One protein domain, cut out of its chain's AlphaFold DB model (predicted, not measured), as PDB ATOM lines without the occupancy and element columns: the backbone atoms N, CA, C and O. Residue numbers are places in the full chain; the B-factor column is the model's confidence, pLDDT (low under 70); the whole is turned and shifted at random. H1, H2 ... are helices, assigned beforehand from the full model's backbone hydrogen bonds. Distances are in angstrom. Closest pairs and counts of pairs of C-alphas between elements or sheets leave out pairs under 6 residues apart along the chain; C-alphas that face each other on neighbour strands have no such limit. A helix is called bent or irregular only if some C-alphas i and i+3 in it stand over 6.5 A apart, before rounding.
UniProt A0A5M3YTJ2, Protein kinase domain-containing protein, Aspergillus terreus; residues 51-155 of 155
ATOM      1  N   SER A  51      10.128  40.447  41.982       86.19
ATOM      2  CA  SER A  51      10.042  41.055  43.325       86.19
ATOM      3  C   SER A  51      11.348  41.015  44.128       86.19
ATOM      4  O   SER A  51      11.437  41.633  45.186       86.19
ATOM      5  N   LEU A  52      12.353  40.288  43.638       90.38
ATOM      6  CA  LEU A  52      13.674  40.130  44.245       90.38
ATOM      7  C   LEU A  52      14.746  40.964  43.533       90.38
ATOM      8  O   LEU A  52      15.936  40.778  43.806       90.38
ATOM      9  N   HIS A  53      14.328  41.870  42.641       91.75
ATOM     10  CA  HIS A  53      15.200  42.891  42.078       91.75
ATOM     11  C   HIS A  53      15.891  43.668  43.190       91.75
ATOM     12  O   HIS A  53      15.293  44.001  44.217       91.75
ATOM     13  N   VAL A  54      17.164  43.953  42.954       91.44
ATOM     14  CA  VAL A  54      18.043  44.546  43.952       91.44
ATOM     15  C   VAL A  54      18.335  45.995  43.562       91.44
ATOM     16  O   VAL A  54      18.701  46.236  42.405       91.44
ATOM     17  N   PRO A  55      18.184  46.967  44.474       89.81
ATOM     18  CA  PRO A  55      18.243  48.384  44.127       89.81
ATOM     19  C   PRO A  55      19.556  48.809  43.462       89.81
ATOM     20  O   PRO A  55      19.515  49.490  42.440       89.81
ATOM     21  N   GLU A  56      20.726  48.370  43.929       89.31
ATOM     22  CA  GLU A  56      21.995  48.786  43.319       89.31
ATOM     23  C   GLU A  56      22.150  48.314  41.871       89.31
ATOM     24  O   GLU A  56      22.773  49.014  41.073       89.31
ATOM     25  N   THR A  57      21.528  47.192  41.487       90.56
ATOM     26  CA  THR A  57      21.523  46.752  40.082       90.56
ATOM     27  C   THR A  57      20.638  47.642  39.223       90.56
ATOM     28  O   THR A  57      21.008  47.979  38.102       90.56
ATOM     29  N   ILE A  58      19.525  48.127  39.783       91.25
ATOM     30  CA  ILE A  58      18.644  49.089  39.120       91.25
ATOM     31  C   ILE A  58      19.366  50.422  38.939       91.25
ATOM     32  O   ILE A  58      19.265  51.023  37.873       91.25
ATOM     33  N   PHE A  59      20.101  50.894  39.950       90.88
ATOM     34  CA  PHE A  59      20.692  52.231  39.938       90.88
ATOM     35  C   PHE A  59      22.075  52.301  39.291       90.88
ATOM     36  O   PHE A  59      22.328  53.208  38.496       90.88
ATOM     37  N   THR A  60      22.946  51.341  39.573       87.56
ATOM     38  CA  THR A  60      24.377  51.419  39.246       87.56
ATOM     39  C   THR A  60      24.840  50.403  38.208       87.56
ATOM     40  O   THR A  60      25.974  50.514  37.749       87.56
ATOM     41  N   ASP A  61      23.990  49.435  37.838       83.00
ATOM     42  CA  ASP A  61      24.345  48.299  36.968       83.00
ATOM     43  C   ASP A  61      25.556  47.493  37.487       83.00
ATOM     44  O   ASP A  61      26.290  46.843  36.747       83.00
ATOM     45  N   ARG A  62      25.801  47.563  38.799       86.19
ATOM     46  CA  ARG A  62      26.860  46.839  39.505       86.19
ATOM     47  C   ARG A  62      26.251  46.089  40.676       86.19
ATOM     48  O   ARG A  62      25.271  46.533  41.268       86.19
ATOM     49  N   PHE A  63      26.862  44.964  41.019       87.94
ATOM     50  CA  PHE A  63      26.482  44.174  42.178       87.94
ATOM     51  C   PHE A  63      27.700  43.563  42.861       87.94
ATOM     52  O   PHE A  63      28.754  43.376  42.256       87.94
ATOM     53  N   GLU A  64      27.518  43.230  44.134       86.44
ATOM     54  CA  GLU A  64      28.465  42.470  44.944       86.44
ATOM     55  C   GLU A  64      27.706  41.387  45.733       86.44
ATOM     56  O   GLU A  64      26.494  41.237  45.584       86.44
ATOM     57  N   TYR A  65      28.397  40.668  46.629       86.25
ATOM     58  CA  TYR A  65      27.805  39.676  47.554       86.25
ATOM     59  C   TYR A  65      26.611  40.212  48.356       86.25
ATOM     60  O   TYR A  65      25.785  39.464  48.872       86.25
ATOM     61  N   ARG A  66      26.550  41.536  48.480       87.94
ATOM     62  CA  ARG A  66      25.475  42.282  49.096       87.94
ATOM     63  C   ARG A  66      24.105  41.855  48.522       87.94
ATOM     64  O   ARG A  66      23.178  41.678  49.309       87.94
ATOM     65  N   VAL A  67      23.983  41.547  47.227       90.31
ATOM     66  CA  VAL A  67      22.704  41.136  46.608       90.31
ATOM     67  C   VAL A  67      21.990  40.031  47.388       90.31
ATOM     68  O   VAL A  67      20.770  40.079  47.579       90.31
ATOM     69  N   ASP A  68      22.743  39.052  47.881       90.50
ATOM     70  CA  ASP A  68      22.175  37.935  48.626       90.50
ATOM     71  C   ASP A  68      21.571  38.390  49.961       90.50
ATOM     72  O   ASP A  68      20.538  37.869  50.374       90.50
ATOM     73  N   LEU A  69      22.138  39.416  50.606       90.56
ATOM     74  CA  LEU A  69      21.601  39.990  51.843       90.56
ATOM     75  C   LEU A  69      20.244  40.663  51.615       90.56
ATOM     76  O   LEU A  69      19.326  40.454  52.408       90.56
ATOM     77  N   TRP A  70      20.086  41.414  50.520       90.62
ATOM     78  CA  TRP A  70      18.790  41.989  50.147       90.62
ATOM     79  C   TRP A  70      17.730  40.897  49.980       90.62
ATOM     80  O   TRP A  70      16.646  40.961  50.564       90.62
ATOM     81  N   ARG A  71      18.074  39.841  49.233       91.50
ATOM     82  CA  ARG A  71      17.174  38.710  48.970       91.50
ATOM     83  C   ARG A  71      16.818  37.952  50.241       91.50
ATOM     84  O   ARG A  71      15.646  37.653  50.443       91.50
ATOM     85  N   VAL A  72      17.786  37.720  51.127       90.94
ATOM     86  CA  VAL A  72      17.545  37.127  52.449       90.94
ATOM     87  C   VAL A  72      16.582  37.989  53.267       90.94
ATOM     88  O   VAL A  72      15.664  37.445  53.878       90.94
ATOM     89  N   GLY A  73      16.713  39.317  53.234       89.06
ATOM     90  CA  GLY A  73      15.768  40.221  53.895       89.06
ATOM     91  C   GLY A  73      14.335  40.065  53.369       89.06
ATOM     92  O   GLY A  73      13.395  39.929  54.156       89.06
ATOM     93  N   CYS A  74      14.163  39.978  52.047       90.56
ATOM     94  CA  CYS A  74      12.869  39.681  51.423       90.56
ATOM     95  C   CYS A  74      12.326  38.290  51.799       90.56
ATOM     96  O   CYS A  74      11.123  38.135  52.035       90.56
ATOM     97  N   THR A  75      13.190  37.277  51.897       90.44
ATOM     98  CA  THR A  75      12.822  35.920  52.330       90.44
ATOM     99  C   THR A  75      12.358  35.900  53.787       90.44
ATOM    100  O   THR A  75      11.309  35.330  54.082       90.44
ATOM    101  N   ILE A  76      13.074  36.572  54.694       88.81
ATOM    102  CA  ILE A  76      12.683  36.694  56.106       88.81
ATOM    103  C   ILE A  76      11.333  37.410  56.224       88.81
ATOM    104  O   ILE A  76      10.453  36.932  56.942       88.81
ATOM    105  N   TYR A  77      11.130  38.508  55.482       88.25
ATOM    106  CA  TYR A  77       9.828  39.182  55.418       88.25
ATOM    107  C   TYR A  77       8.724  38.194  55.011       88.25
ATOM    108  O   TYR A  77       7.671  38.117  55.644       88.25
ATOM    109  N   SER A  78       8.995  37.390  53.982       89.44
ATOM    110  CA  SER A  78       8.040  36.413  53.455       89.44
ATOM    111  C   SER A  78       7.665  35.341  54.470       89.44
ATOM    112  O   SER A  78       6.486  35.003  54.576       89.44
ATOM    113  N   PHE A  79       8.617  34.856  55.269       86.88
ATOM    114  CA  PHE A  79       8.322  33.906  56.343       86.88
ATOM    115  C   PHE A  79       7.493  34.513  57.474       86.88
ATOM    116  O   PHE A  79       6.602  33.849  57.995       86.88
ATOM    117  N   LEU A  80       7.752  35.768  57.843       86.44
ATOM    118  CA  LEU A  80       7.057  36.414  58.957       86.44
ATOM    119  C   LEU A  80       5.635  36.865  58.603       86.44
ATOM    120  O   LEU A  80       4.754  36.831  59.461       86.44
ATOM    121  N   PHE A  81       5.403  37.294  57.361       85.12
ATOM    122  CA  PHE A  81       4.133  37.912  56.954       85.12
ATOM    123  C   PHE A  81       3.338  37.105  55.933       85.12
ATOM    124  O   PHE A  81       2.269  37.562  55.526       85.12
ATOM    125  N   ALA A  82       3.852  35.949  55.498       87.50
ATOM    126  CA  ALA A  82       3.269  35.147  54.420       87.50
ATOM    127  C   ALA A  82       2.961  35.987  53.160       87.50
ATOM    128  O   ALA A  82       1.955  35.787  52.481       87.50
ATOM    129  N   SER A  83       3.808  36.983  52.881       87.06
ATOM    130  CA  SER A  83       3.633  37.973  51.817       87.06
ATOM    131  C   SER A  83       4.987  38.534  51.395       87.06
ATOM    132  O   SER A  83       5.920  38.525  52.185       87.06
ATOM    133  N   THR A  84       5.108  39.052  50.177       87.31
ATOM    134  CA  THR A  84       6.335  39.718  49.707       87.31
ATOM    135  C   THR A  84       6.386  41.171  50.201       87.31
ATOM    136  O   THR A  84       5.333  41.815  50.288       87.31
ATOM    137  N   PRO A  85       7.573  41.728  50.519       87.38
ATOM    138  CA  PRO A  85       7.675  43.151  50.848       87.38
ATOM    139  C   PRO A  85       7.360  44.038  49.637       87.38
ATOM    140  O   PRO A  85       6.860  45.148  49.809       87.38
ATOM    141  N   PHE A  86       7.599  43.532  48.420       91.00
ATOM    142  CA  PHE A  86       7.443  44.277  47.175       91.00
ATOM    143  C   PHE A  86       6.720  43.466  46.101       91.00
ATOM    144  O   PHE A  86       6.941  42.261  45.955       91.00
ATOM    145  N   TRP A  87       5.900  44.141  45.303       89.56
ATOM    146  CA  TRP A  87       5.164  43.562  44.186       89.56
ATOM    147  C   TRP A  87       5.735  44.065  42.865       89.56
ATOM    148  O   TRP A  87       5.781  45.271  42.624       89.56
ATOM    149  N   TYR A  88       6.142  43.137  42.001       90.38
ATOM    150  CA  TYR A  88       6.609  43.454  40.656       90.38
ATOM    151  C   TYR A  88       5.543  43.088  39.626       90.38
ATOM    152  O   TYR A  88       5.187  41.917  39.491       90.38
ATOM    153  N   LEU A  89       5.051  44.096  38.907       88.44
ATOM    154  CA  LEU A  89       4.034  43.959  37.859       88.44
ATOM    155  C   LEU A  89       4.576  44.302  36.458       88.44
ATOM    156  O   LEU A  89       3.797  44.501  35.536       88.44
ATOM    157  N   GLY A  90       5.904  44.345  36.295       88.88
ATOM    158  CA  GLY A  90       6.578  44.677  35.031       88.88
ATOM    159  C   GLY A  90       7.256  46.049  35.022       88.88
ATOM    160  O   GLY A  90       8.171  46.271  34.237       88.88
ATOM    161  N   GLU A  91       6.876  46.931  35.941       90.81
ATOM    162  CA  GLU A  91       7.303  48.334  35.978       90.81
ATOM    163  C   GLU A  91       8.333  48.551  37.091       90.81
ATOM    164  O   GLU A  91       8.055  48.364  38.282       90.81
ATOM    165  N   ILE A  92       9.564  48.881  36.696       91.19
ATOM    166  CA  ILE A  92      10.704  48.946  37.615       91.19
ATOM    167  C   ILE A  92      10.616  50.160  38.540       91.19
ATOM    168  O   ILE A  92      10.982  50.085  39.708       91.19
ATOM    169  N   GLU A  93      10.069  51.263  38.055       91.88
ATOM    170  CA  GLU A  93       9.883  52.506  38.784       91.88
ATOM    171  C   GLU A  93       8.827  52.370  39.888       91.88
ATOM    172  O   GLU A  93       9.018  52.880  40.992       91.88
ATOM    173  N   VAL A  94       7.766  51.590  39.650       90.69
ATOM    174  CA  VAL A  94       6.759  51.258  40.671       90.69
ATOM    175  C   VAL A  94       7.354  50.337  41.735       90.69
ATOM    176  O   VAL A  94       6.996  50.425  42.915       90.69
ATOM    177  N   LEU A  95       8.278  49.455  41.348       91.31
ATOM    178  CA  LEU A  95       9.014  48.624  42.293       91.31
ATOM    179  C   LEU A  95       9.955  49.469  43.163       91.31
ATOM    180  O   LEU A  95       9.907  49.368  44.388       91.31
ATOM    181  N   VAL A  96      10.755  50.343  42.550       91.00
ATOM    182  CA  VAL A  96      11.655  51.271  43.252       91.00
ATOM    183  C   VAL A  96      10.873  52.170  44.207       91.00
ATOM    184  O   VAL A  96      11.271  52.341  45.356       91.00
ATOM    185  N   PHE A  97       9.713  52.670  43.787       89.12
ATOM    186  CA  PHE A  97       8.825  53.450  44.642       89.12
ATOM    187  C   PHE A  97       8.395  52.694  45.909       89.12
ATOM    188  O   PHE A  97       8.360  53.266  47.000       89.12
ATOM    189  N   GLN A  98       8.085  51.397  45.791       88.31
ATOM    190  CA  GLN A  98       7.782  50.551  46.950       88.31
ATOM    191  C   GLN A  98       9.006  50.371  47.856       88.31
ATOM    192  O   GLN A  98       8.855  50.416  49.074       88.31
ATOM    193  N   MET A  99      10.201  50.197  47.280       88.81
ATOM    194  CA  MET A  99      11.451  50.058  48.034       88.81
ATOM    195  C   MET A  99      11.776  51.321  48.837       88.81
ATOM    196  O   MET A  99      12.005  51.218  50.039       88.81
ATOM    197  N   ILE A 100      11.713  52.501  48.206       87.12
ATOM    198  CA  ILE A 100      11.957  53.797  48.865       87.12
ATOM    199  C   ILE A 100      10.943  54.025  49.991       87.12
ATOM    200  O   ILE A 100      11.310  54.391  51.102       87.12
ATOM    201  N   GLY A 101       9.658  53.758  49.733       82.25
ATOM    202  CA  GLY A 101       8.613  53.903  50.748       82.25
ATOM    203  C   GLY A 101       8.723  52.906  51.907       82.25
ATOM    204  O   GLY A 101       8.132  53.137  52.962       82.25
ATOM    205  N   PHE A 102       9.445  51.798  51.718       82.25
ATOM    206  CA  PHE A 102       9.625  50.769  52.734       82.25
ATOM    207  C   PHE A 102      10.902  50.972  53.548       82.25
ATOM    208  O   PHE A 102      10.816  50.960  54.768       82.25
ATOM    209  N   VAL A 103      12.074  51.113  52.923       77.38
ATOM    210  CA  VAL A 103      13.358  50.999  53.634       77.38
ATOM    211  C   VAL A 103      13.740  52.290  54.355       77.38
ATOM    212  O   VAL A 103      13.837  52.271  55.579       77.38
ATOM    213  N   GLU A 104      13.982  53.375  53.616       72.75
ATOM    214  CA  GLU A 104      14.353  54.717  54.097       72.75
ATOM    215  C   GLU A 104      14.616  55.641  52.879       72.75
ATOM    216  O   GLU A 104      14.379  55.260  51.729       72.75
ATOM    217  N   GLU A 105      15.107  56.864  53.118       74.44
ATOM    218  CA  GLU A 105      15.500  57.805  52.061       74.44
ATOM    219  C   GLU A 105      16.559  57.220  51.114       74.44
ATOM    220  O   GLU A 105      17.470  56.496  51.514       74.44
ATOM    221  N   LEU A 106      16.432  57.549  49.831       83.38
ATOM    222  CA  LEU A 106      17.308  57.083  48.761       83.38
ATOM    223  C   LEU A 106      18.719  57.716  48.864       83.38
ATOM    224  O   LEU A 106      18.804  58.941  49.025       83.38
ATOM    225  N   PRO A 107      19.815  56.941  48.690       85.56
ATOM    226  CA  PRO A 107      21.176  57.477  48.620       85.56
ATOM    227  C   PRO A 107      21.310  58.611  47.600       85.56
ATOM    228  O   PRO A 107      20.705  58.568  46.524       85.56
ATOM    229  N   VAL A 108      22.124  59.621  47.917       86.69
ATOM    230  CA  VAL A 108      22.260  60.852  47.112       86.69
ATOM    231  C   VAL A 108      22.685  60.541  45.676       86.69
ATOM    232  O   VAL A 108      22.172  61.126  44.725       86.69
ATOM    233  N   GLU A 109      23.575  59.570  45.501       89.44
ATOM    234  CA  GLU A 109      24.046  59.095  44.203       89.44
ATOM    235  C   GLU A 109      22.945  58.480  43.324       89.44
ATOM    236  O   GLU A 109      23.089  58.439  42.101       89.44
ATOM    237  N   TRP A 110      21.846  58.003  43.913       91.00
ATOM    238  CA  TRP A 110      20.745  57.354  43.196       91.00
ATOM    239  C   TRP A 110      19.598  58.323  42.887       91.00
ATOM    240  O   TRP A 110      18.818  58.069  41.967       91.00
ATOM    241  N   GLN A 111      19.531  59.466  43.582       90.38
ATOM    242  CA  GLN A 111      18.456  60.460  43.447       90.38
ATOM    243  C   GLN A 111      18.285  60.963  42.016       90.38
ATOM    244  O   GLN A 111      17.178  60.926  41.491       90.38
ATOM    245  N   SER A 112      19.373  61.329  41.331       92.38
ATOM    246  CA  SER A 112      19.273  61.823  39.949       92.38
ATOM    247  C   SER A 112      18.661  60.793  38.994       92.38
ATOM    248  O   SER A 112      17.923  61.166  38.083       92.38
ATOM    249  N   LYS A 113      18.952  59.501  39.184       93.00
ATOM    250  CA  LYS A 113      18.387  58.436  38.348       93.00
ATOM    251  C   LYS A 113      16.927  58.166  38.699       93.00
ATOM    252  O   LYS A 113      16.126  57.946  37.796       93.00
ATOM    253  N   TRP A 114      16.579  58.235  39.982       92.12
ATOM    254  CA  TRP A 114      15.192  58.154  40.426       92.12
ATOM    255  C   TRP A 114      14.336  59.296  39.861       92.12
ATOM    256  O   TRP A 114      13.269  59.041  39.313       92.12
ATOM    257  N   GLU A 115      14.833  60.534  39.876       91.88
ATOM    258  CA  GLU A 115      14.137  61.677  39.273       91.88
ATOM    259  C   GLU A 115      13.879  61.488  37.770       91.88
ATOM    260  O   GLU A 115      12.840  61.910  37.262       91.88
ATOM    261  N   SER A 116      14.817  60.874  37.040       93.00
ATOM    262  CA  SER A 116      14.602  60.522  35.631       93.00
ATOM    263  C   SER A 116      13.503  59.470  35.475       93.00
ATOM    264  O   SER A 116      12.598  59.672  34.669       93.00
ATOM    265  N   MET A 117      13.517  58.410  36.292       92.69
ATOM    266  CA  MET A 117      12.463  57.382  36.293       92.69
ATOM    267  C   MET A 117      11.080  57.982  36.573       92.69
ATOM    268  O   MET A 117      10.113  57.631  35.906       92.69
ATOM    269  N   GLN A 118      10.983  58.925  37.514       90.06
ATOM    270  CA  GLN A 118       9.725  59.610  37.821       90.06
ATOM    271  C   GLN A 118       9.200  60.440  36.644       90.06
ATOM    272  O   GLN A 118       7.996  60.480  36.422       90.06
ATOM    273  N   LYS A 119      10.081  61.106  35.886       90.44
ATOM    274  CA  LYS A 119       9.683  61.918  34.721       90.44
ATOM    275  C   LYS A 119       9.208  61.075  33.542       90.44
ATOM    276  O   LYS A 119       8.405  61.552  32.748       90.44
ATOM    277  N   GLU A 120       9.752  59.871  33.404       90.31
ATOM    278  CA  GLU A 120       9.424  58.936  32.325       90.31
ATOM    279  C   GLU A 120       8.192  58.076  32.643       90.31
ATOM    280  O   GLU A 120       7.585  57.528  31.725       90.31
ATOM    281  N   SER A 121       7.809  57.971  33.918       88.69
ATOM    282  CA  SER A 121       6.670  57.162  34.348       88.69
ATOM    283  C   SER A 121       5.323  57.795  34.001       88.69
ATOM    284  O   SER A 121       5.129  59.007  34.091       88.69
ATOM    285  N   GLU A 122       4.349  56.942  33.685       87.06
ATOM    286  CA  GLU A 122       2.936  57.321  33.572       87.06
ATOM    287  C   GLU A 122       2.236  57.394  34.946       87.06
ATOM    288  O   GLU A 122       1.097  57.860  35.042       87.06
ATOM    289  N   HIS A 123       2.907  56.953  36.020       82.75
ATOM    290  CA  HIS A 123       2.356  56.885  37.374       82.75
ATOM    291  C   HIS A 123       2.707  58.103  38.231       82.75
ATOM    292  O   HIS A 123       3.794  58.670  38.151       82.75
ATOM    293  N   ASP A 124       1.797  58.459  39.139       81.88
ATOM    294  CA  ASP A 124       2.038  59.466  40.180       81.88
ATOM    295  C   ASP A 124       2.875  58.859  41.323       81.88
ATOM    296  O   ASP A 124       2.345  58.308  42.291       81.88
ATOM    297  N   LEU A 125       4.202  58.916  41.176       81.31
ATOM    298  CA  LEU A 125       5.194  58.342  42.098       81.31
ATOM    299  C   LEU A 125       5.651  59.344  43.172       81.31
ATOM    300  O   LEU A 125       6.848  59.551  43.385       81.31
ATOM    301  N   ASP A 126       4.693  59.985  43.841       77.69
ATOM    302  CA  ASP A 126       4.944  60.930  44.931       77.69
ATOM    303  C   ASP A 126       5.155  60.194  46.270       77.69
ATOM    304  O   ASP A 126       4.234  59.595  46.838       77.69
ATOM    305  N   ILE A 127       6.397  60.218  46.763       69.19
ATOM    306  CA  ILE A 127       6.829  59.501  47.973       69.19
ATOM    307  C   ILE A 127       6.143  60.075  49.220       69.19
ATOM    308  O   ILE A 127       5.739  59.308  50.103       69.19
ATOM    309  N   ASP A 128       5.887  61.384  49.248       64.81
ATOM    310  CA  ASP A 128       5.279  62.064  50.395       64.81
ATOM    311  C   ASP A 128       3.828  61.615  50.626       64.81
ATOM    312  O   ASP A 128       3.354  61.558  51.764       64.81
ATOM    313  N   LYS A 129       3.125  61.176  49.570       57.41
ATOM    314  CA  LYS A 129       1.757  60.634  49.678       57.41
ATOM    315  C   LYS A 129       1.692  59.262  50.356       57.41
ATOM    316  O   LYS A 129       0.636  58.899  50.875       57.41
ATOM    317  N   ARG A 130       2.782  58.480  50.373       54.56
ATOM    318  CA  ARG A 130       2.818  57.127  50.975       54.56
ATOM    319  C   ARG A 130       3.411  57.072  52.378       54.56
ATOM    320  O   ARG A 130       3.037  56.176  53.141       54.56
ATOM    321  N   ILE A 131       4.271  58.026  52.738       51.81
ATOM    322  CA  ILE A 131       4.897  58.122  54.068       51.81
ATOM    323  C   ILE A 131       3.839  58.114  55.196       51.81
ATOM    324  O   ILE A 131       4.055  57.529  56.259       51.81
ATOM    325  N   VAL A 132       2.631  58.621  54.926       45.06
ATOM    326  CA  VAL A 132       1.510  58.668  55.882       45.06
ATOM    327  C   VAL A 132       0.990  57.274  56.310       45.06
ATOM    328  O   VAL A 132       0.417  57.156  57.389       45.06
ATOM    329  N   ASN A 133       1.233  56.197  55.544       42.06
ATOM    330  CA  ASN A 133       0.785  54.831  55.890       42.06
ATOM    331  C   ASN A 133       1.879  53.918  56.485       42.06
ATOM    332  O   ASN A 133       1.549  52.891  57.085       42.06
ATOM    333  N   CYS A 134       3.162  54.266  56.330       45.66
ATOM    334  CA  CYS A 134       4.282  53.469  56.856       45.66
ATOM    335  C   CYS A 134       4.869  54.023  58.167       45.66
ATOM    336  O   CYS A 134       5.525  53.279  58.889       45.66
ATOM    337  N   LEU A 135       4.601  55.284  58.529       42.47
ATOM    338  CA  LEU A 135       5.094  55.892  59.777       42.47
ATOM    339  C   LEU A 135       4.201  55.669  61.013       42.47
ATOM    340  O   LEU A 135       4.526  56.155  62.092       42.47
ATOM    341  N   SER A 136       3.091  54.931  60.910       46.16
ATOM    342  CA  SER A 136       2.258  54.591  62.079       46.16
ATOM    343  C   SER A 136       2.772  53.387  62.885       46.16
ATOM    344  O   SER A 136       2.114  52.964  63.836       46.16
ATOM    345  N   TRP A 137       3.938  52.833  62.534       53.97
ATOM    346  CA  TRP A 137       4.457  51.586  63.096       53.97
ATOM    347  C   TRP A 137       5.699  51.831  63.951       53.97
ATOM    348  O   TRP A 137       6.658  52.464  63.515       53.97
ATOM    349  N   THR A 138       5.685  51.313  65.176       49.28
ATOM    350  CA  THR A 138       6.822  51.380  66.099       49.28
ATOM    351  C   THR A 138       7.894  50.348  65.727       49.28
ATOM    352  O   THR A 138       7.595  49.311  65.116       49.28
ATOM    353  N   GLU A 139       9.145  50.611  66.124       54.47
ATOM    354  CA  GLU A 139      10.287  49.684  65.988       54.47
ATOM    355  C   GLU A 139      10.010  48.305  66.618       54.47
ATOM    356  O   GLU A 139      10.581  47.306  66.197       54.47
ATOM    357  N   ASP A 140       9.055  48.235  67.550       52.66
ATOM    358  CA  ASP A 140       8.617  47.009  68.223       52.66
ATOM    359  C   ASP A 140       7.740  46.082  67.364       52.66
ATOM    360  O   ASP A 140       7.408  44.970  67.783       52.66
ATOM    361  N   SER A 141       7.333  46.503  66.164       59.03
ATOM    362  CA  SER A 141       6.592  45.629  65.254       59.03
ATOM    363  C   SER A 141       7.538  44.653  64.534       59.03
ATOM    364  O   SER A 141       8.642  45.039  64.146       59.03
ATOM    365  N   PRO A 142       7.117  43.408  64.229       57.47
ATOM    366  CA  PRO A 142       7.921  42.476  63.431       57.47
ATOM    367  C   PRO A 142       8.375  43.064  62.083       57.47
ATOM    368  O   PRO A 142       9.415  42.681  61.553       57.47
ATOM    369  N   LYS A 143       7.611  44.020  61.525       59.81
ATOM    370  CA  LYS A 143       7.974  44.736  60.294       59.81
ATOM    371  C   LYS A 143       9.121  45.717  60.525       59.81
ATOM    372  O   LYS A 143       9.950  45.854  59.635       59.81
ATOM    373  N   GLY A 144       9.201  46.339  61.702       59.84
ATOM    374  CA  GLY A 144      10.294  47.226  62.108       59.84
ATOM    375  C   GLY A 144      11.654  46.523  62.147       59.84
ATOM    376  O   GLY A 144      12.627  47.053  61.619       59.84
ATOM    377  N   TYR A 145      11.722  45.291  62.660       61.03
ATOM    378  CA  TYR A 145      12.971  44.514  62.687       61.03
ATOM    379  C   TYR A 145      13.473  44.126  61.289       61.03
ATOM    380  O   TYR A 145      14.665  44.231  61.001       61.03
ATOM    381  N   VAL A 146      12.570  43.715  60.395       60.09
ATOM    382  CA  VAL A 146      12.929  43.409  58.998       60.09
ATOM    383  C   VAL A 146      13.335  44.675  58.246       60.09
ATOM    384  O   VAL A 146      14.265  44.655  57.441       60.09
ATOM    385  N   ASN A 147      12.671  45.787  58.548       62.88
ATOM    386  CA  ASN A 147      13.025  47.096  58.032       62.88
ATOM    387  C   ASN A 147      14.448  47.486  58.460       62.88
ATOM    388  O   ASN A 147      15.260  47.815  57.606       62.88
ATOM    389  N   LEU A 148      14.805  47.314  59.738       61.59
ATOM    390  CA  LEU A 148      16.162  47.557  60.238       61.59
ATOM    391  C   LEU A 148      17.225  46.704  59.521       61.59
ATOM    392  O   LEU A 148      18.309  47.200  59.214       61.59
ATOM    393  N   PHE A 149      16.915  45.443  59.209       63.88
ATOM    394  CA  PHE A 149      17.819  44.571  58.453       63.88
ATOM    395  C   PHE A 149      18.049  45.076  57.019       63.88
ATOM    396  O   PHE A 149      19.189  45.158  56.567       63.88
ATOM    397  N   LEU A 150      16.983  45.479  56.323       63.62
ATOM    398  CA  LEU A 150      17.077  46.048  54.976       63.62
ATOM    399  C   LEU A 150      17.672  47.473  54.977       63.62
ATOM    400  O   LEU A 150      18.315  47.866  54.009       63.62
ATOM    401  N   ARG A 151      17.560  48.226  56.080       66.12
ATOM    402  CA  ARG A 151      18.196  49.547  56.258       66.12
ATOM    403  C   ARG A 151      19.712  49.487  56.316       66.12
ATOM    404  O   ARG A 151      20.369  50.349  55.744       66.12
ATOM    405  N   LEU A 152      20.279  48.476  56.978       58.88
ATOM    406  CA  LEU A 152      21.736  48.273  57.003       58.88
ATOM    407  C   LEU A 152      22.313  48.030  55.603       58.88
ATOM    408  O   LEU A 152      23.512  48.196  55.391       58.88
ATOM    409  N   TYR A 153      21.456  47.633  54.667       59.56
ATOM    410  CA  TYR A 153      21.811  47.324  53.296       59.56
ATOM    411  C   TYR A 153      21.676  48.511  52.336       59.56
ATOM    412  O   TYR A 153      22.449  48.644  51.395       59.56
ATOM    413  N   TRP A 154      20.682  49.362  52.583       64.69
ATOM    414  CA  TRP A 154      20.293  50.488  51.731       64.69
ATOM    415  C   TRP A 154      21.239  51.700  51.812       64.69
ATOM    416  O   TRP A 154      21.055  52.665  51.077       64.69
ATOM    417  N   ARG A 155      22.249  51.652  52.690       56.62
ATOM    418  CA  ARG A 155      23.254  52.707  52.900       56.62
ATOM    419  C   ARG A 155      24.612  52.404  52.267       56.62
ATOM    420  O   ARG A 155      25.032  51.220  52.225       56.62
TER     421      ARG A 155
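AT A GLANCE: This is residues 51 to 155 of the 155 residues of the protein "Protein kinase domain-containing protein" of Aspergillus terreus (UniProt A0A5M3YTJ2). Helices are set at slants around one of their number: H3 runs through the middle, with H4 near its beginning and H5 near its end, while H2 and H6 lie side by side, running opposite ways, as a pair to one side of it. The short H1 sits between H2 and H4, and the contacts between helices are few. The printed part has 105 residues with six named helices, in the order H1, H2, H3, H4, H5, H6 along the chain, and no named strand; its class is all helix. The whole is compact, with a radius of gyration of the C-alphas of 13.5 A, and it spans 36 by 33 by 26 A.

HOW THE PARTS SIT: H1, residues 55 to 60, touches no helix. It is near H2, residues 66 to 81, with the closest C-alphas of the two 8.4 A apart. H1 is close to H3, residues 92 to 102, but not clearly touching it; their closest C-alphas, those of Pro 55 and Val 96, are 7.2 A apart, and the two stand at a steep tilt of 61 degrees. H1 is also close to H4, residues 108 to 120, but not clearly touching it; the C-alphas of Phe 59 and Trp 110, the closest, are 6.1 A apart, and the lines are about perpendicular at 84 degrees. H2 touches H6, residues 142 to 151, at a shallow tilt of 7 degrees, opposite ways; the closest C-alphas, those of Gly 73 and Leu 150, are 6.1 A apart. H3 and H4 only just touch, with 3 pairs of C-alphas within 8 A, and H4 does so with residues 114 to 118 alone; the closest C-alphas, those of Glu 93 and Met 117, are 6.1 A apart, and the tilt is steep at 49 degrees, opposite ways. H3 touches H5, residues 128 to 134, at a steep tilt of 55 degrees, the same way, with the C-alphas of Gly 101 and Ile 131 closest at 6.5 A. H3 and H6 are close but not clearly touching, with the C-alphas of Phe 102 and Asn 147 closest at 7.3 A. Among the pairs that stay apart are H2 and H4, H2 and H5, and H4 and H6. The packing is mostly crossed, with touching helices set at steep tilts, but only just: 1 of 3 pairs is at a shallow tilt. In H1, H2 and H3 every O i to N i+4 pair is within hydrogen-bond range; H4 has 7 of 9, H6 has 5 of 6, and H5 has 0 of 3, with 2 of 4 O i to N i+3 pairs within range.

IN THESE COORDINATES: H1 begins at C-alpha 55 at (18.243, 48.384, 44.127) and is 8.4 A long from first to last C-alpha. H2 is the longest helix, with 16 residues and 23.2 A. H3 is 15.3 A long and begins at C-alpha 92 at (10.704, 48.946, 37.615). H4 is 19.7 A long and only just irregular, with C-alphas 109 and 112 7.0 A apart. H5 is 10.8 A long and only just irregular, with C-alphas 129 and 132 6.51 A apart. H6 is 14.4 A long and ends at C-alpha 151 at (18.196, 49.547, 56.258).

THE WHOLE: The C-alphas of Glu 120 and Asp 140, the two farthest apart, are 37.8 A apart. The printed part has no cut and ends at Arg 155, the chain's last residue. The links H1 to H2 and H3 to H4 are tight; the other three are short, and no link is long. The mean pLDDT of the printed part is 79.4, and residues 127 to 155 are under 70, which takes in H5, with a mean of 52, and H6, with a mean of 62.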